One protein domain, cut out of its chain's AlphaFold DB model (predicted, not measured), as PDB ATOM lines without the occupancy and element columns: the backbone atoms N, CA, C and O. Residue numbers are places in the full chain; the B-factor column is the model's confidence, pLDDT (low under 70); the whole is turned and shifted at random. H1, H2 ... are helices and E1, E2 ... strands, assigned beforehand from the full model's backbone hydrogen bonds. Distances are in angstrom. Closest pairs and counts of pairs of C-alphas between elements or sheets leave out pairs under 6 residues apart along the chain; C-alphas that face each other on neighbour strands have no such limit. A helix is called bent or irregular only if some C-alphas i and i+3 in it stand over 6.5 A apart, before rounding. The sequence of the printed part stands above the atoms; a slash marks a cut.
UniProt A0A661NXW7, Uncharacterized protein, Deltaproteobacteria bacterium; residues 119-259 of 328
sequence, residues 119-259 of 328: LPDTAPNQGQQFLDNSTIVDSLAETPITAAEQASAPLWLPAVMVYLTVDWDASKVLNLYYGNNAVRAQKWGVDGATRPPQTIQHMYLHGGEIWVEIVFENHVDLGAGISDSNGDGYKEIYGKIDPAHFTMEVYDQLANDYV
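This is residues 119 to 259 of the 328 residues of an uncharacterized protein of Deltaproteobacteria bacterium (UniProt A0A661NXW7). A small three-stranded sheet, E1, E2 and E3, runs through the middle; the long helix H2, folded back on itself in two arms, packs beside its E1 edge, and H3 packs near the turn between E1 and E2. Residues 130 to 138 pass beside E3 before short H1, and residues 189 to 194 stick out. The 141 printed residues run H1, H2, E1, E2, E3, H3, a mixed class with under half of the residues in named elements. The whole is compact, radius of gyration of the C-alphas 14.7 A, spanning 38 by 37 by 25 A.

E1 (residues 198 to 206), E2 (209 to 216) and E3 (235 to 240) form a meander, each strand the antiparallel neighbour of the one before. N 204 and O 211 are 2.8 A apart, N 214 and O 237 2.9 A, both within hydrogen-bond range. H2, residues 156 to 185, was assigned as one helix by its hydrogen bonds but is bent: C-alphas 168 and 171 are 9.2 A apart. Its arms H2a (156 to 168) and H2b (171 to 185) are irregular, with C-alphas 161 and 164 6.54 A and 172 and 175 8.0 A apart. Residues 160 to 165 touch 171 to 177, the arms running opposite ways at a shallow tilt of 25 degrees; the closest C-alphas, of Met 161 and Tyr 177, are 6.5 A apart. Both arms are on the same face of the sheet, over none of its strands; the C-alphas closest to E1 are Trp 156 to His 202, 5.1 A, and Arg 184 to Thr 199, 5.6 A. H3, residues 248 to 259, is on the sheet, its closest C-alphas to E1 being Ala 255 and Leu 205, 7.1 A; H2b and H3 with the sheet form two layers, helices on one face of a sheet. H1, residues 147 to 151, only grazes the sheet with residues 149 to 151. Every O i to N i+4 pair is within range in H1, 5 of 9 in H2a, 9 of 11 in H2b and 7 of 8 in H3.

E1 is 23.2 A long, E2 22.8 A, E3 17.5 A, H2a 15.3 A, H2b 21.9 A, H3 15.3 A and H1 6.1 A. C-alpha 147 begins H1 at (5.836, -36.451, -22.335); C-alpha 259 ends H3 at (13.435, -42.370, -33.810).

The C-alphas farthest apart, of Asp 191 and Asn 256, are 41.8 A apart. The links H2 to E1 and E2 to E3 are long. The printed part has no cut, and no printed residue is under 70 in pLDDT.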
ATOM      1  N   LEU A 119      16.450 -17.266 -43.035       98.06
ATOM      2  CA  LEU A 119      17.356 -18.125 -43.786       98.06
ATOM      3  C   LEU A 119      18.329 -17.277 -44.633       98.06
ATOM      4  O   LEU A 119      17.905 -16.294 -45.246       98.06
ATOM      5  N   PRO A 120      19.622 -17.645 -44.701       96.88
ATOM      6  CA  PRO A 120      20.634 -16.888 -45.436       96.88
ATOM      7  C   PRO A 120      20.381 -16.891 -46.950       96.88
ATOM      8  O   PRO A 120      19.704 -17.774 -47.473       96.88
ATOM      9  N   ASP A 121      21.016 -15.961 -47.673       96.00
ATOM     10  CA  ASP A 121      20.920 -15.810 -49.142       96.00
ATOM     11  C   ASP A 121      21.373 -17.046 -49.947       96.00
ATOM     12  O   ASP A 121      21.197 -17.127 -51.159       96.00
ATOM     13  N   THR A 122      22.008 -18.018 -49.296       94.56
ATOM     14  CA  THR A 122      22.414 -19.288 -49.909       94.56
ATOM     15  C   THR A 122      21.367 -20.393 -49.762       94.56
ATOM     16  O   THR A 122      21.512 -21.447 -50.382       94.56
ATOM     17  N   ALA A 123      20.318 -20.179 -48.964       96.31
ATOM     18  CA  ALA A 123      19.271 -21.161 -48.715       96.31
ATOM     19  C   ALA A 123      18.161 -21.116 -49.788       96.31
ATOM     20  O   ALA A 123      17.826 -20.037 -50.281       96.31
ATOM     21  N   PRO A 124      17.508 -22.255 -50.105       95.88
ATOM     22  CA  PRO A 124      16.371 -22.299 -51.033       95.88
ATOM     23  C   PRO A 124      15.237 -21.314 -50.699       95.88
ATOM     24  O   PRO A 124      14.663 -20.707 -51.604       95.88
ATOM     25  N   ASN A 125      14.943 -21.126 -49.409       96.38
ATOM     26  CA  ASN A 125      13.907 -20.217 -48.913       96.38
ATOM     27  C   ASN A 125      14.503 -18.941 -48.280       96.38
ATOM     28  O   ASN A 125      14.004 -18.465 -47.263       96.38
ATOM     29  N   GLN A 126      15.578 -18.401 -48.859       97.19
ATOM     30  CA  GLN A 126      16.265 -17.197 -48.373       97.19
ATOM     31  C   GLN A 126      15.318 -16.075 -47.897       97.19
ATOM     32  O   GLN A 126      14.298 -15.772 -48.527       97.19
ATOM     33  N   GLY A 127      15.673 -15.442 -46.780       97.25
ATOM     34  CA  GLY A 127      14.945 -14.328 -46.170       97.25
ATOM     35  C   GLY A 127      13.636 -14.697 -45.464       97.25
ATOM     36  O   GLY A 127      13.066 -13.840 -44.792       97.25
ATOM     37  N   GLN A 128      13.144 -15.935 -45.586       98.19
ATOM     38  CA  GLN A 128      12.004 -16.416 -44.797       98.19
ATOM     39  C   GLN A 128      12.449 -16.749 -43.371       98.19
ATOM     40  O   GLN A 128      13.576 -17.201 -43.167       98.19
ATOM     41  N   GLN A 129      11.564 -16.517 -42.400       98.19
ATOM     42  CA  GLN A 129      11.804 -16.865 -41.000       98.19
ATOM     43  C   GLN A 129      11.793 -18.379 -40.842       98.19
ATOM     44  O   GLN A 129      10.813 -19.020 -41.200       98.19
ATOM     45  N   PHE A 130      12.871 -18.931 -40.289       98.62
ATOM     46  CA  PHE A 130      12.998 -20.371 -40.098       98.62
ATOM     47  C   PHE A 130      11.937 -20.944 -39.142       98.62
ATOM     48  O   PHE A 130      11.483 -22.077 -39.311       98.62
ATOM     49  N   LEU A 131      11.530 -20.159 -38.145       98.50
ATOM     50  CA  LEU A 131      10.469 -20.520 -37.212       98.50
ATOM     51  C   LEU A 131       9.173 -19.788 -37.557       98.50
ATOM     52  O   LEU A 131       9.181 -18.647 -38.022       98.50
ATOM     53  N   ASP A 132       8.049 -20.414 -37.222       98.25
ATOM     54  CA  ASP A 132       6.793 -19.700 -37.048       98.25
ATOM     55  C   ASP A 132       6.892 -18.866 -35.764       98.25
ATOM     56  O   ASP A 132       6.598 -19.341 -34.663       98.25
ATOM     57  N   ASN A 133       7.318 -17.608 -35.902       96.50
ATOM     58  CA  ASN A 133       7.538 -16.700 -34.776       96.50
ATOM     59  C   ASN A 133       6.308 -16.538 -33.866       96.50
ATOM     60  O   ASN A 133       6.463 -16.188 -32.702       96.50
ATOM     61  N   SER A 134       5.092 -16.807 -34.356       97.19
ATOM     62  CA  SER A 134       3.877 -16.741 -33.534       97.19
ATOM     63  C   SER A 134       3.732 -17.897 -32.538       97.19
ATOM     64  O   SER A 134       2.873 -17.841 -31.661       97.19
ATOM     65  N   THR A 135       4.569 -18.929 -32.663       98.25
ATOM     66  CA  THR A 135       4.567 -20.135 -31.819       98.25
ATOM     67  C   THR A 135       5.690 -20.166 -30.793       98.25
ATOM     68  O   THR A 135       5.793 -21.144 -30.058       98.25
ATOM     69  N   ILE A 136       6.538 -19.134 -30.753       98.44
ATOM     70  CA  ILE A 136       7.663 -19.099 -29.821       98.44
ATOM     71  C   ILE A 136       7.131 -18.912 -28.397       98.44
ATOM     72  O   ILE A 136       6.408 -17.954 -28.124       98.44
ATOM     73  N   VAL A 137       7.505 -19.824 -27.505       98.12
ATOM     74  CA  VAL A 137       7.099 -19.861 -26.096       98.12
ATOM     75  C   VAL A 137       8.305 -20.099 -25.189       98.12
ATOM     76  O   VAL A 137       9.366 -20.521 -25.653       98.12
ATOM     77  N   ASP A 138       8.134 -19.813 -23.900       97.69
ATOM     78  CA  ASP A 138       9.197 -19.905 -22.894       97.69
ATOM     79  C   ASP A 138       9.392 -21.341 -22.399       97.69
ATOM     80  O   ASP A 138      10.505 -21.798 -22.168       97.69
ATOM     81  N   SER A 139       8.295 -22.087 -22.254       97.06
ATOM     82  CA  SER A 139       8.322 -23.421 -21.667       97.06
ATOM     83  C   SER A 139       7.804 -24.490 -22.617       97.06
ATOM     84  O   SER A 139       6.783 -24.319 -23.287       97.06
ATOM     85  N   LEU A 140       8.424 -25.673 -22.571       96.88
ATOM     86  CA  LEU A 140       7.920 -26.857 -23.263       96.88
ATOM     87  C   LEU A 140       6.472 -27.183 -22.860       96.88
ATOM     88  O   LEU A 140       5.700 -27.674 -23.680       96.88
ATOM     89  N   ALA A 141       6.066 -26.862 -21.627       96.94
ATOM     90  CA  ALA A 141       4.700 -27.074 -21.142       96.94
ATOM     91  C   ALA A 141       3.637 -26.222 -21.867       96.94
ATOM     92  O   ALA A 141       2.444 -26.511 -21.753       96.94
ATOM     93  N   GLU A 142       4.047 -25.179 -22.594       97.50
ATOM     94  CA  GLU A 142       3.177 -24.326 -23.414       97.50
ATOM     95  C   GLU A 142       3.037 -24.836 -24.858       97.50
ATOM     96  O   GLU A 142       2.238 -24.315 -25.637       97.50
ATOM     97  N   THR A 143       3.794 -25.873 -25.219       98.19
ATOM     98  CA  THR A 143       3.741 -26.531 -26.527       98.19
ATOM     99  C   THR A 143       2.728 -27.688 -26.514       98.19
ATOM    100  O   THR A 143       2.307 -28.144 -25.447       98.19
ATOM    101  N   PRO A 144       2.322 -28.224 -27.681       98.38
ATOM    102  CA  PRO A 144       1.489 -29.424 -27.730       98.38
ATOM    103  C   PRO A 144       2.280 -30.731 -27.510       98.38
ATOM    104  O   PRO A 144       1.689 -31.811 -27.587       98.38
ATOM    105  N   ILE A 145       3.592 -30.650 -27.252       98.44
ATOM    106  CA  ILE A 145       4.478 -31.807 -27.117       98.44
ATOM    107  C   ILE A 145       4.099 -32.637 -25.888       98.44
ATOM    108  O   ILE A 145       3.948 -32.145 -24.770       98.44
ATOM    109  N   THR A 146       3.943 -33.936 -26.101       98.06
ATOM    110  CA  THR A 146       3.626 -34.904 -25.055       98.06
ATOM    111  C   THR A 146       4.881 -35.364 -24.315       98.06
ATOM    112  O   THR A 146       5.987 -35.341 -24.847       98.06
ATOM    113  N   ALA A 147       4.715 -35.893 -23.101       96.88
ATOM    114  CA  ALA A 147       5.836 -36.451 -22.335       96.88
ATOM    115  C   ALA A 147       6.564 -37.602 -23.065       96.88
ATOM    116  O   ALA A 147       7.766 -37.780 -22.892       96.88
ATOM    117  N   ALA A 148       5.852 -38.381 -23.890       96.19
ATOM    118  CA  ALA A 148       6.456 -39.450 -24.687       96.19
ATOM    119  C   ALA A 148       7.314 -38.893 -25.836       96.19
ATOM    120  O   ALA A 148       8.419 -39.380 -26.077       96.19
ATOM    121  N   GLU A 149       6.828 -37.850 -26.514       97.25
ATOM    122  CA  GLU A 149       7.585 -37.131 -27.546       97.25
ATOM    123  C   GLU A 149       8.801 -36.421 -26.934       97.25
ATOM    124  O   GLU A 149       9.883 -36.474 -27.504       97.25
ATOM    125  N   GLN A 150       8.671 -35.842 -25.736       96.62
ATOM    126  CA  GLN A 150       9.797 -35.264 -24.999       96.62
ATOM    127  C   GLN A 150      10.858 -36.319 -24.652       96.62
ATOM    128  O   GLN A 150      12.045 -36.091 -24.861       96.62
ATOM    129  N   ALA A 151      10.450 -37.483 -24.139       94.31
ATOM    130  CA  ALA A 151      11.383 -38.543 -23.754       94.31
ATOM    131  C   ALA A 151      12.179 -39.103 -24.948       94.31
ATOM    132  O   ALA A 151      13.334 -39.500 -24.787       94.31
ATOM    133  N   SER A 152      11.568 -39.108 -26.134       94.69
ATOM    134  CA  SER A 152      12.147 -39.615 -27.386       94.69
ATOM    135  C   SER A 152      12.708 -38.520 -28.301       94.69
ATOM    136  O   SER A 152      13.134 -38.827 -29.415       94.69
ATOM    137  N   ALA A 153      12.733 -37.267 -27.832       97.50
ATOM    138  CA  ALA A 153      13.155 -36.105 -28.602       97.50
ATOM    139  C   ALA A 153      14.582 -36.290 -29.139       97.50
ATOM    140  O   ALA A 153      15.524 -36.420 -28.345       97.50
ATOM    141  N   PRO A 154      14.770 -36.338 -30.467       97.31
ATOM    142  CA  PRO A 154      16.099 -36.469 -31.026       97.31
ATOM    143  C   PRO A 154      16.897 -35.168 -30.887       97.31
ATOM    144  O   PRO A 154      16.353 -34.060 -30.907       97.31
ATOM    145  N   LEU A 155      18.218 -35.310 -30.777       97.81
ATOM    146  CA  LEU A 155      19.125 -34.170 -30.818       97.81
ATOM    147  C   LEU A 155      19.209 -33.619 -32.236       97.81
ATOM    148  O   LEU A 155      19.363 -34.366 -33.204       97.81
ATOM    149  N   TRP A 156      19.187 -32.296 -32.351       98.00
ATOM    150  CA  TRP A 156      19.187 -31.619 -33.638       98.00
ATOM    151  C   TRP A 156      20.407 -31.961 -34.493       98.00
ATOM    152  O   TRP A 156      20.268 -32.319 -35.664       98.00
ATOM    153  N   LEU A 157      21.608 -31.830 -33.923       95.50
ATOM    154  CA  LEU A 157      22.844 -31.966 -34.687       95.50
ATOM    155  C   LEU A 157      23.026 -33.393 -35.234       95.50
ATOM    156  O   LEU A 157      23.174 -33.514 -36.451       95.50
ATOM    157  N   PRO A 158      22.943 -34.468 -34.429       96.06
ATOM    158  CA  PRO A 158      23.018 -35.828 -34.958       96.06
ATOM    159  C   PRO A 158      21.904 -36.144 -35.972       96.06
ATOM    160  O   PRO A 158      22.189 -36.643 -37.061       96.06
ATOM    161  N   ALA A 159      20.655 -35.750 -35.701       97.38
ATOM    162  CA  ALA A 159      19.533 -36.060 -36.587       97.38
ATOM    163  C   ALA A 159      19.594 -35.315 -37.935       97.38
ATOM    164  O   ALA A 159      19.442 -35.922 -38.992       97.38
ATOM    165  N   VAL A 160      19.821 -33.998 -37.939       96.88
ATOM    166  CA  VAL A 160      19.768 -33.186 -39.171       96.88
ATOM    167  C   VAL A 160      21.127 -33.089 -39.844       96.88
ATOM    168  O   VAL A 160      21.231 -33.276 -41.059       96.88
ATOM    169  N   MET A 161      22.169 -32.767 -39.077       93.00
ATOM    170  CA  MET A 161      23.479 -32.433 -39.640       93.00
ATOM    171  C   MET A 161      24.268 -33.681 -40.027       93.00
ATOM    172  O   MET A 161      25.049 -33.612 -40.973       93.00
ATOM    173  N   VAL A 162      24.047 -34.803 -39.335       92.69
ATOM    174  CA  VAL A 162      24.673 -36.090 -39.664       92.69
ATOM    175  C   VAL A 162      23.690 -36.973 -40.416       92.69
ATOM    176  O   VAL A 162      23.833 -37.131 -41.622       92.69
ATOM    177  N   TYR A 163      22.648 -37.492 -39.771       95.81
ATOM    178  CA  TYR A 163      21.795 -38.507 -40.388       95.81
ATOM    179  C   TYR A 163      21.117 -38.036 -41.683       95.81
ATOM    180  O   TYR A 163      21.363 -38.599 -42.750       95.81
ATOM    181  N   LEU A 164      20.292 -36.988 -41.631       96.62
ATOM    182  CA  LEU A 164      19.540 -36.574 -42.818       96.62
ATOM    183  C   LEU A 164      20.444 -36.053 -43.947       96.62
ATOM    184  O   LEU A 164      20.129 -36.244 -45.122       96.62
ATOM    185  N   THR A 165      21.553 -35.392 -43.598       94.62
ATOM    186  CA  THR A 165      22.459 -34.764 -44.572       94.62
ATOM    187  C   THR A 165      23.477 -35.751 -45.156       94.62
ATOM    188  O   THR A 165      23.781 -35.668 -46.344       94.62
ATOM    189  N   VAL A 166      24.009 -36.679 -44.360       92.50
ATOM    190  CA  VAL A 166      25.085 -37.600 -44.771       92.50
ATOM    191  C   VAL A 166      24.537 -38.967 -45.182       92.50
ATOM    192  O   VAL A 166      24.965 -39.502 -46.202       92.50
ATOM    193  N   ASP A 167      23.579 -39.519 -44.432       93.19
ATOM    194  CA  ASP A 167      23.110 -40.900 -44.624       93.19
ATOM    195  C   ASP A 167      21.846 -41.021 -45.494       93.19
ATOM    196  O   ASP A 167      21.572 -42.107 -46.009       93.19
ATOM    197  N   TRP A 168      21.067 -39.945 -45.656       96.25
ATOM    198  CA  TRP A 168      19.789 -39.980 -46.379       96.25
ATOM    199  C   TRP A 168      19.774 -39.138 -47.665       96.25
ATOM    200  O   TRP A 168      20.182 -39.623 -48.721       96.25
ATOM    201  N   ASP A 169      19.270 -37.900 -47.613       97.69
ATOM    202  CA  ASP A 169      19.126 -37.021 -48.776       97.69
ATOM    203  C   ASP A 169      19.292 -35.549 -48.375       97.69
ATOM    204  O   ASP A 169      18.331 -34.831 -48.077       97.69
ATOM    205  N   ALA A 170      20.542 -35.079 -48.447       97.00
ATOM    206  CA  ALA A 170      20.912 -33.690 -48.182       97.00
ATOM    207  C   ALA A 170      20.056 -32.673 -48.951       97.00
ATOM    208  O   ALA A 170      19.773 -31.586 -48.445       97.00
ATOM    209  N   SER A 171      19.629 -33.004 -50.177       97.00
ATOM    210  CA  SER A 171      18.904 -32.065 -51.036       97.00
ATOM    211  C   SER A 171      17.516 -31.719 -50.495       97.00
ATOM    212  O   SER A 171      17.002 -30.635 -50.775       97.00
ATOM    213  N   LYS A 172      16.934 -32.599 -49.670       97.62
ATOM    214  CA  LYS A 172      15.613 -32.415 -49.056       97.62
ATOM    215  C   LYS A 172      15.647 -31.645 -47.743       97.62
ATOM    216  O   LYS A 172      14.598 -31.210 -47.277       97.62
ATOM    217  N   VAL A 173      16.832 -31.457 -47.161       97.50
ATOM    218  CA  VAL A 173      16.991 -30.929 -45.795       97.50
ATOM    219  C   VAL A 173      17.838 -29.662 -45.721       97.50
ATOM    220  O   VAL A 173      18.129 -29.174 -44.631       97.50
ATOM    221  N   LEU A 174      18.172 -29.065 -46.871       97.38
ATOM    222  CA  LEU A 174      18.956 -27.828 -46.949       97.38
ATOM    223  C   LEU A 174      18.373 -26.690 -46.099       97.38
ATOM    224  O   LEU A 174      19.120 -25.998 -45.415       97.38
ATOM    225  N   ASN A 175      17.050 -26.499 -46.107       98.06
ATOM    226  CA  ASN A 175      16.418 -25.456 -45.295       98.06
ATOM    227  C   ASN A 175      16.568 -25.724 -43.787       98.06
ATOM    228  O   ASN A 175      16.780 -24.775 -43.040       98.06
ATOM    229  N   LEU A 176      16.536 -26.986 -43.340       98.19
ATOM    230  CA  LEU A 176      16.808 -27.337 -41.941       98.19
ATOM    231  C   LEU A 176      18.271 -27.039 -41.589       98.19
ATOM    232  O   LEU A 176      18.534 -26.316 -40.630       98.19
ATOM    233  N   TYR A 177      19.222 -27.493 -42.412       97.12
ATOM    234  CA  TYR A 177      20.650 -27.193 -42.240       97.12
ATOM    235  C   TYR A 177      20.908 -25.681 -42.100       97.12
ATOM    236  O   TYR A 177      21.570 -25.230 -41.160       97.12
ATOM    237  N   TYR A 178      20.349 -24.874 -43.007       97.81
ATOM    238  CA  TYR A 178      20.493 -23.421 -42.962       97.81
ATOM    239  C   TYR A 178      19.698 -22.764 -41.831       97.81
ATOM    240  O   TYR A 178      20.125 -21.721 -41.345       97.81
ATOM    241  N   GLY A 179      18.606 -23.374 -41.374       98.00
ATOM    242  CA  GLY A 179      17.835 -22.932 -40.215       98.00
ATOM    243  C   GLY A 179      18.654 -22.925 -38.931       98.00
ATOM    244  O   GLY A 179      18.693 -21.918 -38.228       98.00
ATOM    245  N   ASN A 180      19.425 -23.988 -38.682       97.38
ATOM    246  CA  ASN A 180      20.375 -24.006 -37.566       97.38
ATOM    247  C   ASN A 180      21.424 -22.895 -37.685       97.38
ATOM    248  O   ASN A 180      21.757 -22.236 -36.703       97.38
ATOM    249  N   ASN A 181      21.929 -22.648 -38.897       96.69
ATOM    250  CA  ASN A 181      22.867 -21.550 -39.124       96.69
ATOM    251  C   ASN A 181      22.214 -20.183 -38.884       96.69
ATOM    252  O   ASN A 181      22.872 -19.314 -38.324       96.69
ATOM    253  N   ALA A 182      20.943 -19.997 -39.252       97.56
ATOM    254  CA  ALA A 182      20.193 -18.772 -38.982       97.56
ATOM    255  C   ALA A 182      20.017 -18.542 -37.473       97.56
ATOM    256  O   ALA A 182      20.315 -17.453 -36.987       97.56
ATOM    257  N   VAL A 183      19.643 -19.585 -36.720       97.81
ATOM    258  CA  VAL A 183      19.567 -19.534 -35.250       97.81
ATOM    259  C   VAL A 183      20.922 -19.160 -34.653       97.81
ATOM    260  O   VAL A 183      21.012 -18.203 -33.891       97.81
ATOM    261  N   ARG A 184      22.002 -19.840 -35.052       96.44
ATOM    262  CA  ARG A 184      23.367 -19.576 -34.558       96.44
ATOM    263  C   ARG A 184      23.919 -18.207 -34.967       96.44
ATOM    264  O   ARG A 184      24.805 -17.684 -34.296       96.44
ATOM    265  N   ALA A 185      23.447 -17.641 -36.078       94.50
ATOM    266  CA  ALA A 185      23.943 -16.380 -36.626       94.50
ATOM    267  C   ALA A 185      23.362 -15.139 -35.939       94.50
ATOM    268  O   ALA A 185      23.911 -14.052 -36.123       94.50
ATOM    269  N   GLN A 186      22.285 -15.266 -35.163       93.38
ATOM    270  CA  GLN A 186      21.703 -14.130 -34.458       93.38
ATOM    271  C   GLN A 186      22.636 -13.678 -33.319       93.38
ATOM    272  O   GLN A 186      22.741 -14.326 -32.285       93.38
ATOM    273  N   LYS A 187      23.341 -12.559 -33.522       86.00
ATOM    274  CA  LYS A 187      24.393 -12.056 -32.611       86.00
ATOM    275  C   LYS A 187      23.908 -11.080 -31.543       86.00
ATOM    276  O   LYS A 187      24.721 -10.591 -30.763       86.00
ATOM    277  N   TRP A 188      22.622 -10.730 -31.553       90.19
ATOM    278  CA  TRP A 188      22.026  -9.816 -30.570       90.19
ATOM    279  C   TRP A 188      22.760  -8.466 -30.432       90.19
ATOM    280  O   TRP A 188      22.869  -7.910 -29.345       90.19
ATOM    281  N   GLY A 189      23.294  -7.944 -31.541       82.88
ATOM    282  CA  GLY A 189      24.008  -6.661 -31.575       82.88
ATOM    283  C   GLY A 189      25.468  -6.699 -31.104       82.88
ATOM    284  O   GLY A 189      26.106  -5.648 -31.062       82.88
ATOM    285  N   VAL A 190      26.026  -7.873 -30.785       83.69
ATOM    286  CA  VAL A 190      27.419  -8.006 -30.330       83.69
ATOM    287  C   VAL A 190      28.333  -8.480 -31.461       83.69
ATOM    288  O   VAL A 190      28.450  -9.668 -31.773       83.69
ATOM    289  N   ASP A 191      29.051  -7.527 -32.052       79.56
ATOM    290  CA  ASP A 191      30.132  -7.790 -32.999       79.56
ATOM    291  C   ASP A 191      31.403  -8.201 -32.238       79.56
ATOM    292  O   ASP A 191      32.235  -7.369 -31.883       79.56
ATOM    293  N   GLY A 192      31.557  -9.493 -31.943       78.69
ATOM    294  CA  GLY A 192      32.774  -9.990 -31.288       78.69
ATOM    295  C   GLY A 192      32.660 -11.329 -30.573       78.69
ATOM    296  O   GLY A 192      33.695 -11.893 -30.227       78.69
ATOM    297  N   ALA A 193      31.445 -11.853 -30.382       85.00
ATOM    298  CA  ALA A 193      31.257 -13.212 -29.885       85.00
ATOM    299  C   ALA A 193      31.979 -14.199 -30.811       85.00
ATOM    300  O   ALA A 193      31.772 -14.181 -32.033       85.00
ATOM    301  N   THR A 194      32.869 -15.015 -30.246       88.44
ATOM    302  CA  THR A 194      33.620 -15.995 -31.045       88.44
ATOM    303  C   THR A 194      32.830 -17.282 -31.233       88.44
ATOM    304  O   THR A 194      33.055 -18.020 -32.194       88.44
ATOM    305  N   ARG A 195      31.853 -17.503 -30.351       89.00
ATOM    306  CA  ARG A 195      30.918 -18.616 -30.380       89.00
ATOM    307  C   ARG A 195      29.496 -18.141 -30.676       89.00
ATOM    308  O   ARG A 195      29.161 -16.986 -30.411       89.00
ATOM    309  N   PRO A 196      28.652 -19.016 -31.244       93.38
ATOM    310  CA  PRO A 196      27.224 -18.759 -31.335       93.38
ATOM    311  C   PRO A 196      26.622 -18.573 -29.933       93.38
ATOM    312  O   PRO A 196      26.890 -19.405 -29.072       93.38
ATOM    313  N   PRO A 197      25.793 -17.543 -29.710       95.00
ATOM    314  CA  PRO A 197      25.130 -17.330 -28.421       95.00
ATOM    315  C   PRO A 197      23.965 -18.292 -28.153       95.00
ATOM    316  O   PRO A 197      23.471 -18.363 -27.031       95.00
ATOM    317  N   GLN A 198      23.520 -19.030 -29.171       96.94
ATOM    318  CA  GLN A 198      22.479 -20.041 -29.046       96.94
ATOM    319  C   GLN A 198      22.623 -21.137 -30.096       96.94
ATOM    320  O   GLN A 198      23.250 -20.949 -31.148       96.94
ATOM    321  N   THR A 199      21.979 -22.271 -29.842       97.25
ATOM    322  CA  THR A 199      21.892 -23.391 -30.777       97.25
ATOM    323  C   THR A 199      20.555 -24.108 -30.653       97.25
ATOM    324  O   THR A 199      19.904 -24.039 -29.614       97.25
ATOM    325  N   ILE A 200      20.145 -24.807 -31.711       98.50
ATOM    326  CA  ILE A 200      19.039 -25.755 -31.611       98.50
ATOM    327  C   ILE A 200      19.582 -27.030 -30.960       98.50
ATOM    328  O   ILE A 200      20.500 -27.646 -31.508       98.50
ATOM    329  N   GLN A 201      19.034 -27.426 -29.813       97.81
ATOM    330  CA  GLN A 201      19.513 -28.595 -29.072       97.81
ATOM    331  C   GLN A 201      18.675 -29.838 -29.376       97.81
ATOM    332  O   GLN A 201      19.209 -30.828 -29.881       97.81
ATOM    333  N   HIS A 202      17.366 -29.768 -29.138       98.38
ATOM    334  CA  HIS A 202      16.425 -30.849 -29.415       98.38
ATOM    335  C   HIS A 202      15.447 -30.467 -30.524       98.38
ATOM    336  O   HIS A 202      15.183 -29.290 -30.791       98.38
ATOM    337  N   MET A 203      14.876 -31.489 -31.152       98.25
ATOM    338  CA  MET A 203      13.643 -31.359 -31.919       98.25
ATOM    339  C   MET A 203      12.581 -32.310 -31.376       98.25
ATOM    340  O   MET A 203      12.891 -33.384 -30.868       98.25
ATOM    341  N   TYR A 204      11.321 -31.934 -31.541       98.56
ATOM    342  CA  TYR A 204      10.164 -32.721 -31.144       98.56
ATOM    343  C   TYR A 204       9.252 -32.901 -32.353       98.56
ATOM    344  O   TYR A 204       8.960 -31.948 -33.078       98.56
ATOM    345  N   LEU A 205       8.806 -34.133 -32.575       98.38
ATOM    346  CA  LEU A 205       7.930 -34.487 -33.686       98.38
ATOM    347  C   LEU A 205       6.502 -34.596 -33.160       98.38
ATOM    348  O   LEU A 205       6.239 -35.452 -32.323       98.38
ATOM    349  N   HIS A 206       5.581 -33.775 -33.667       98.06
ATOM    350  CA  HIS A 206       4.197 -33.755 -33.187       98.06
ATOM    351  C   HIS A 206       3.198 -33.566 -34.324       98.06
ATOM    352  O   HIS A 206       3.131 -32.502 -34.930       98.06
ATOM    353  N   GLY A 207       2.403 -34.592 -34.630       96.94
ATOM    354  CA  GLY A 207       1.294 -34.472 -35.587       96.94
ATOM    355  C   GLY A 207       1.684 -33.959 -36.986       96.94
ATOM    356  O   GLY A 207       0.878 -33.286 -37.625       96.94
ATOM    357  N   GLY A 208       2.901 -34.250 -37.459       98.19
ATOM    358  CA  GLY A 208       3.444 -33.726 -38.722       98.19
ATOM    359  C   GLY A 208       4.141 -32.362 -38.615       98.19
ATOM    360  O   GLY A 208       4.598 -31.831 -39.626       98.19
ATOM    361  N   GLU A 209       4.225 -31.786 -37.417       98.62
ATOM    362  CA  GLU A 209       4.974 -30.569 -37.105       98.62
ATOM    363  C   GLU A 209       6.332 -30.906 -36.476       98.62
ATOM    364  O   GLU A 209       6.447 -31.860 -35.703       98.62
ATOM    365  N   ILE A 210       7.347 -30.088 -36.763       98.75
ATOM    366  CA  ILE A 210       8.640 -30.145 -36.076       98.75
ATOM    367  C   ILE A 210       8.743 -28.923 -35.169       98.75
ATOM    368  O   ILE A 210       8.734 -27.785 -35.640       98.75
ATOM    369  N   TRP A 211       8.842 -29.175 -33.872       98.81
ATOM    370  CA  TRP A 211       9.157 -28.179 -32.856       98.81
ATOM    371  C   TRP A 211      10.633 -28.284 -32.492       98.81
ATOM    372  O   TRP A 211      11.219 -29.359 -32.597       98.81
ATOM    373  N   VAL A 212      11.241 -27.182 -32.075       98.81
ATOM    374  CA  VAL A 212      12.647 -27.142 -31.671       98.81
ATOM    375  C   VAL A 212      12.817 -26.442 -30.338       98.81
ATOM    376  O   VAL A 212      12.079 -25.510 -30.028       98.81
ATOM    377  N   GLU A 213      13.812 -26.893 -29.584       98.69
ATOM    378  CA  GLU A 213      14.339 -26.213 -28.404       98.69
ATOM    379  C   GLU A 213      15.590 -25.436 -28.808       98.69
ATOM    380  O   GLU A 213      16.549 -26.012 -29.336       98.69
ATOM    381  N   ILE A 214      15.582 -24.128 -28.570       98.62
ATOM    382  CA  ILE A 214      16.749 -23.268 -28.743       98.62
ATOM    383  C   ILE A 214      17.293 -22.948 -27.364       98.62
ATOM    384  O   ILE A 214      16.621 -22.291 -26.574       98.62
ATOM    385  N   VAL A 215      18.523 -23.382 -27.117       98.00
ATOM    386  CA  VAL A 215      19.235 -23.169 -25.857       98.00
ATOM    387  C   VAL A 215      20.199 -22.007 -26.031       98.00
ATOM    388  O   VAL A 215      20.946 -21.951 -27.015       98.00
ATOM    389  N   PHE A 216      20.175 -21.080 -25.081       97.44
ATOM    390  CA  PHE A 216      21.049 -19.917 -25.032       97.44
ATOM    391  C   PHE A 216      22.204 -20.151 -24.078       97.44
ATOM    392  O   PHE A 216      22.023 -20.641 -22.967       97.44
ATOM    393  N   GLU A 217      23.393 -19.739 -24.496       95.62
ATOM    394  CA  GLU A 217      24.593 -19.832 -23.681       95.62
ATOM    395  C   GLU A 217      24.493 -18.949 -22.426       95.62
ATOM    396  O   GLU A 217      23.941 -17.848 -22.452       95.62
ATOM    397  N   ASN A 218      25.139 -19.375 -21.337       93.88
ATOM    398  CA  ASN A 218      25.071 -18.705 -20.027       93.88
ATOM    399  C   ASN A 218      25.559 -17.245 -20.015       93.88
ATOM    400  O   ASN A 218      25.314 -16.504 -19.062       93.88
ATOM    401  N   HIS A 219      26.284 -16.819 -21.050       93.12
ATOM    402  CA  HIS A 219      26.762 -15.447 -21.193       93.12
ATOM    403  C   HIS A 219      25.752 -14.517 -21.892       93.12
ATOM    404  O   HIS A 219      26.071 -13.343 -22.087       93.12
ATOM    405  N   VAL A 220      24.555 -15.001 -22.244       95.56
ATOM    406  CA  VAL A 220      23.486 -14.226 -22.891       95.56
ATOM    407  C   VAL A 220      22.409 -13.838 -21.874       95.56
ATOM    408  O   VAL A 220      21.684 -14.681 -21.349       95.56
ATOM    409  N   ASP A 221      22.253 -12.542 -21.610       95.38
ATOM    410  CA  ASP A 221      21.178 -12.015 -20.768       95.38
ATOM    411  C   ASP A 221      19.965 -11.595 -21.601       95.38
ATOM    412  O   ASP A 221      19.889 -10.486 -22.125       95.38
ATOM    413  N   LEU A 222      18.989 -12.493 -21.684       94.94
ATOM    414  CA  LEU A 222      17.721 -12.279 -22.386       94.94
ATOM    415  C   LEU A 222      16.654 -11.538 -21.558       94.94
ATOM    416  O   LEU A 222      15.514 -11.393 -21.997       94.94
ATOM    417  N   GLY A 223      16.984 -11.087 -20.343       93.25
ATOM    418  CA  GLY A 223      16.017 -10.519 -19.408       93.25
ATOM    419  C   GLY A 223      15.156 -11.572 -18.698       93.25
ATOM    420  O   GLY A 223      15.389 -12.777 -18.795       93.25
ATOM    421  N   ALA A 224      14.173 -11.103 -17.924       92.44
ATOM    422  CA  ALA A 224      13.344 -11.942 -17.047       92.44
ATOM    423  C   ALA A 224      12.155 -12.623 -17.749       92.44
ATOM    424  O   ALA A 224      11.440 -13.389 -17.112       92.44
ATOM    425  N   GLY A 225      11.912 -12.299 -19.022       93.19
ATOM    426  CA  GLY A 225      10.812 -12.868 -19.801       93.19
ATOM    427  C   GLY A 225      11.121 -14.228 -20.420       93.19
ATOM    428  O   GLY A 225      10.211 -14.807 -20.997       93.19
ATOM    429  N   ILE A 226      12.375 -14.689 -20.327       97.00
ATOM    430  CA  ILE A 226      12.813 -16.001 -20.808       97.00
ATOM    431  C   ILE A 226      13.504 -16.732 -19.655       97.00
ATOM    432  O   ILE A 226      14.414 -16.171 -19.022       97.00
ATOM    433  N   SER A 227      13.044 -17.941 -19.355       96.94
ATOM    434  CA  SER A 227      13.446 -18.735 -18.201       96.94
ATOM    435  C   SER A 227      14.367 -19.902 -18.565       96.94
ATOM    436  O   SER A 227      14.524 -20.278 -19.721       96.94
ATOM    437  N   ASP A 228      15.042 -20.413 -17.538       96.38
ATOM    438  CA  ASP A 228      15.673 -21.732 -17.546       96.38
ATOM    439  C   ASP A 228      14.584 -22.727 -17.134       96.38
ATOM    440  O   ASP A 228      14.184 -22.802 -15.965       96.38
ATOM    441  N   SER A 229      14.008 -23.388 -18.133       93.94
ATOM    442  CA  SER A 229      12.782 -24.166 -17.991       93.94
ATOM    443  C   SER A 229      13.022 -25.527 -17.332       93.94
ATOM    444  O   SER A 229      12.101 -26.096 -16.736       93.94
ATOM    445  N   ASN A 230      14.252 -26.042 -17.409       90.56
ATOM    446  CA  ASN A 230      14.628 -27.367 -16.917       90.56
ATOM    447  C   ASN A 230      15.580 -27.326 -15.695       90.56
ATOM    448  O   ASN A 230      15.790 -28.358 -15.049       90.56
ATOM    449  N   GLY A 231      16.068 -26.141 -15.320       91.50
ATOM    450  CA  GLY A 231      16.901 -25.881 -14.149       91.50
ATOM    451  C   GLY A 231      18.380 -26.219 -14.331       91.50
ATOM    452  O   GLY A 231      19.053 -26.476 -13.326       91.50
ATOM    453  N   ASP A 232      18.886 -26.299 -15.563       89.12
ATOM    454  CA  ASP A 232      20.276 -26.667 -15.858       89.12
ATOM    455  C   ASP A 232      21.238 -25.479 -15.996       89.12
ATOM    456  O   ASP A 232      22.443 -25.668 -16.205       89.12
ATOM    457  N   GLY A 233      20.724 -24.269 -15.786       91.94
ATOM    458  CA  GLY A 233      21.447 -23.010 -15.839       91.94
ATOM    459  C   GLY A 233      21.359 -22.301 -17.184       91.94
ATOM    460  O   GLY A 233      21.702 -21.116 -17.225       91.94
ATOM    461  N   TYR A 234      20.889 -22.967 -18.240       95.06
ATOM    462  CA  TYR A 234      20.741 -22.387 -19.568       95.06
ATOM    463  C   TYR A 234      19.301 -21.922 -19.769       95.06
ATOM    464  O   TYR A 234      18.354 -22.501 -19.256       95.06
ATOM    465  N   LYS A 235      19.120 -20.812 -20.483       97.38
ATOM    466  CA  LYS A 235      17.776 -20.348 -20.848       97.38
ATOM    467  C   LYS A 235      17.355 -21.020 -22.140       97.38
ATOM    468  O   LYS A 235      18.196 -21.195 -23.025       97.38
ATOM    469  N   GLU A 236      16.067 -21.297 -22.298       98.00
ATOM    470  CA  GLU A 236      15.543 -21.888 -23.527       98.00
ATOM    471  C   GLU A 236      14.316 -21.156 -24.061       98.00
ATOM    472  O   GLU A 236      13.604 -20.462 -23.344       98.00
ATOM    473  N   ILE A 237      14.068 -21.326 -25.355       98.38
ATOM    474  CA  ILE A 237      12.760 -21.085 -25.963       98.38
ATOM    475  C   ILE A 237      12.385 -22.282 -26.824       98.38
ATOM    476  O   ILE A 237      13.244 -23.016 -27.322       98.38
ATOM    477  N   TYR A 238      11.092 -22.412 -27.084       98.69
ATOM    478  CA  TYR A 238      10.544 -23.458 -27.932       98.69
ATOM    479  C   TYR A 238       9.769 -22.823 -29.071       98.69
ATOM    480  O   TYR A 238       9.034 -21.866 -28.856       98.69
ATOM    481  N   GLY A 239       9.912 -23.344 -30.285       98.50
ATOM    482  CA  GLY A 239       9.198 -22.814 -31.442       98.50
ATOM    483  C   GLY A 239       8.983 -23.863 -32.517       98.50
ATOM    484  O   GLY A 239       9.766 -24.804 -32.660       98.50
ATOM    485  N   LYS A 240       7.913 -23.703 -33.289       98.75
ATOM    486  CA  LYS A 240       7.637 -24.553 -34.443       98.75
ATOM    487  C   LYS A 240       8.463 -24.094 -35.643       98.75
ATOM    488  O   LYS A 240       8.508 -22.902 -35.941       98.75
ATOM    489  N   ILE A 241       9.072 -25.028 -36.367       98.81
ATOM    490  CA  ILE A 241       9.681 -24.746 -37.674       98.81
ATOM    491  C   ILE A 241       8.569 -24.399 -38.666       98.81
ATOM    492  O   ILE A 241       7.561 -25.108 -38.735       98.81
ATOM    493  N   ASP A 242       8.746 -23.345 -39.465       98.62
ATOM    494  CA  ASP A 242       7.764 -23.012 -40.501       98.62
ATOM    495  C   ASP A 242       7.621 -24.196 -41.490       98.62
ATOM    496  O   ASP A 242       8.624 -24.698 -42.018       98.62
ATOM    497  N   PRO A 243       6.393 -24.681 -41.768       98.06
ATOM    498  CA  PRO A 243       6.170 -25.849 -42.621       98.06
ATOM    499  C   PRO A 243       6.632 -25.661 -44.074       98.06
ATOM    500  O   PRO A 243       6.705 -26.637 -44.816       98.06
ATOM    501  N   ALA A 244       6.972 -24.445 -44.512       98.12
ATOM    502  CA  ALA A 244       7.621 -24.202 -45.800       98.12
ATOM    503  C   ALA A 244       9.086 -24.684 -45.849       98.12
ATOM    504  O   ALA A 244       9.679 -24.724 -46.933       98.12
ATOM    505  N   HIS A 245       9.690 -25.026 -44.706       98.44
ATOM    506  CA  HIS A 245      11.109 -25.387 -44.590       98.44
ATOM    507  C   HIS A 245      11.389 -26.883 -44.503       98.44
ATOM    508  O   HIS A 245      12.552 -27.282 -44.548       98.44
ATOM    509  N   PHE A 246      10.357 -27.717 -44.456       98.50
ATOM    510  CA  PHE A 246      10.490 -29.165 -44.543       98.50
ATOM    511  C   PHE A 246       9.304 -29.764 -45.298       98.50
ATOM    512  O   PHE A 246       8.342 -29.084 -45.644       98.50
ATOM    513  N   THR A 247       9.388 -31.053 -45.609       98.44
ATOM    514  CA  THR A 247       8.285 -31.791 -46.232       98.44
ATOM    515  C   THR A 247       7.826 -32.903 -45.302       98.44
ATOM    516  O   THR A 247       8.579 -33.328 -44.427       98.44
ATOM    517  N   MET A 248       6.615 -33.421 -45.522       98.25
ATOM    518  CA  MET A 248       6.133 -34.576 -44.756       98.25
ATOM    519  C   MET A 248       7.053 -35.793 -44.909       98.25
ATOM    520  O   MET A 248       7.207 -36.556 -43.975       98.25
ATOM    521  N   GLU A 249       7.739 -35.929 -46.044       98.44
ATOM    522  CA  GLU A 249       8.724 -36.993 -46.242       98.44
ATOM    523  C   GLU A 249       9.919 -36.873 -45.281       98.44
ATOM    524  O   GLU A 249      10.365 -37.875 -44.736       98.44
ATOM    525  N   VAL A 250      10.412 -35.655 -45.023       98.50
ATOM    526  CA  VAL A 250      11.477 -35.418 -44.028       98.50
ATOM    527  C   VAL A 250      10.982 -35.757 -42.623       98.50
ATOM    528  O   VAL A 250      11.699 -36.391 -41.849       98.50
ATOM    529  N   TYR A 251       9.749 -35.356 -42.302       98.56
ATOM    530  CA  TYR A 251       9.117 -35.690 -41.027       98.56
ATOM    531  C   TYR A 251       8.982 -37.209 -40.852       98.56
ATOM    532  O   TYR A 251       9.401 -37.752 -39.832       98.56
ATOM    533  N   ASP A 252       8.456 -37.902 -41.863       98.19
ATOM    534  CA  ASP A 252       8.268 -39.351 -41.856       98.19
ATOM    535  C   ASP A 252       9.603 -40.091 -41.746       98.19
ATOM    536  O   ASP A 252       9.671 -41.099 -41.045       98.19
ATOM    537  N   GLN A 253      10.668 -39.585 -42.378       98.19
ATOM    538  CA  GLN A 253      12.013 -40.146 -42.256       98.19
ATOM    539  C   GLN A 253      12.528 -40.060 -40.811       98.19
ATOM    540  O   GLN A 253      13.027 -41.041 -40.262       98.19
ATOM    541  N   LEU A 254      12.372 -38.904 -40.162       98.00
ATOM    542  CA  LEU A 254      12.752 -38.737 -38.759       98.00
ATOM    543  C   LEU A 254      11.915 -39.640 -37.841       98.00
ATOM    544  O   LEU A 254      12.459 -40.354 -36.998       98.00
ATOM    545  N   ALA A 255      10.596 -39.649 -38.018       97.75
ATOM    546  CA  ALA A 255       9.694 -40.396 -37.153       97.75
ATOM    547  C   ALA A 255       9.877 -41.917 -37.295       97.75
ATOM    548  O   ALA A 255      10.006 -42.624 -36.293       97.75
ATOM    549  N   ASN A 256       9.901 -42.425 -38.529       97.25
ATOM    550  CA  ASN A 256       9.806 -43.859 -38.796       97.25
ATOM    551  C   ASN A 256      11.158 -44.555 -38.923       97.25
ATOM    552  O   ASN A 256      11.237 -45.719 -38.539       97.25
ATOM    553  N   ASP A 257      12.197 -43.867 -39.407       96.94
ATOM    554  CA  ASP A 257      13.495 -44.494 -39.688       96.94
ATOM    555  C   ASP A 257      14.589 -44.083 -38.691       96.94
ATOM    556  O   ASP A 257      15.542 -44.834 -38.482       96.94
ATOM    557  N   TYR A 258      14.464 -42.922 -38.043       96.81
ATOM    558  CA  TYR A 258      15.470 -42.435 -37.093       96.81
ATOM    559  C   TYR A 258      15.084 -42.673 -35.625       96.81
ATOM    560  O   TYR A 258      15.875 -43.226 -34.857       96.81
ATOM    561  N   VAL A 259      13.872 -42.279 -35.218       96.50
ATOM    562  CA  VAL A 259      13.435 -42.370 -33.810       96.50
ATOM    563  C   VAL A 259      12.937 -43.772 -33.447       96.50
ATOM    564  O   VAL A 259      13.278 -44.295 -32.388       96.50
TER     565      VAL A 259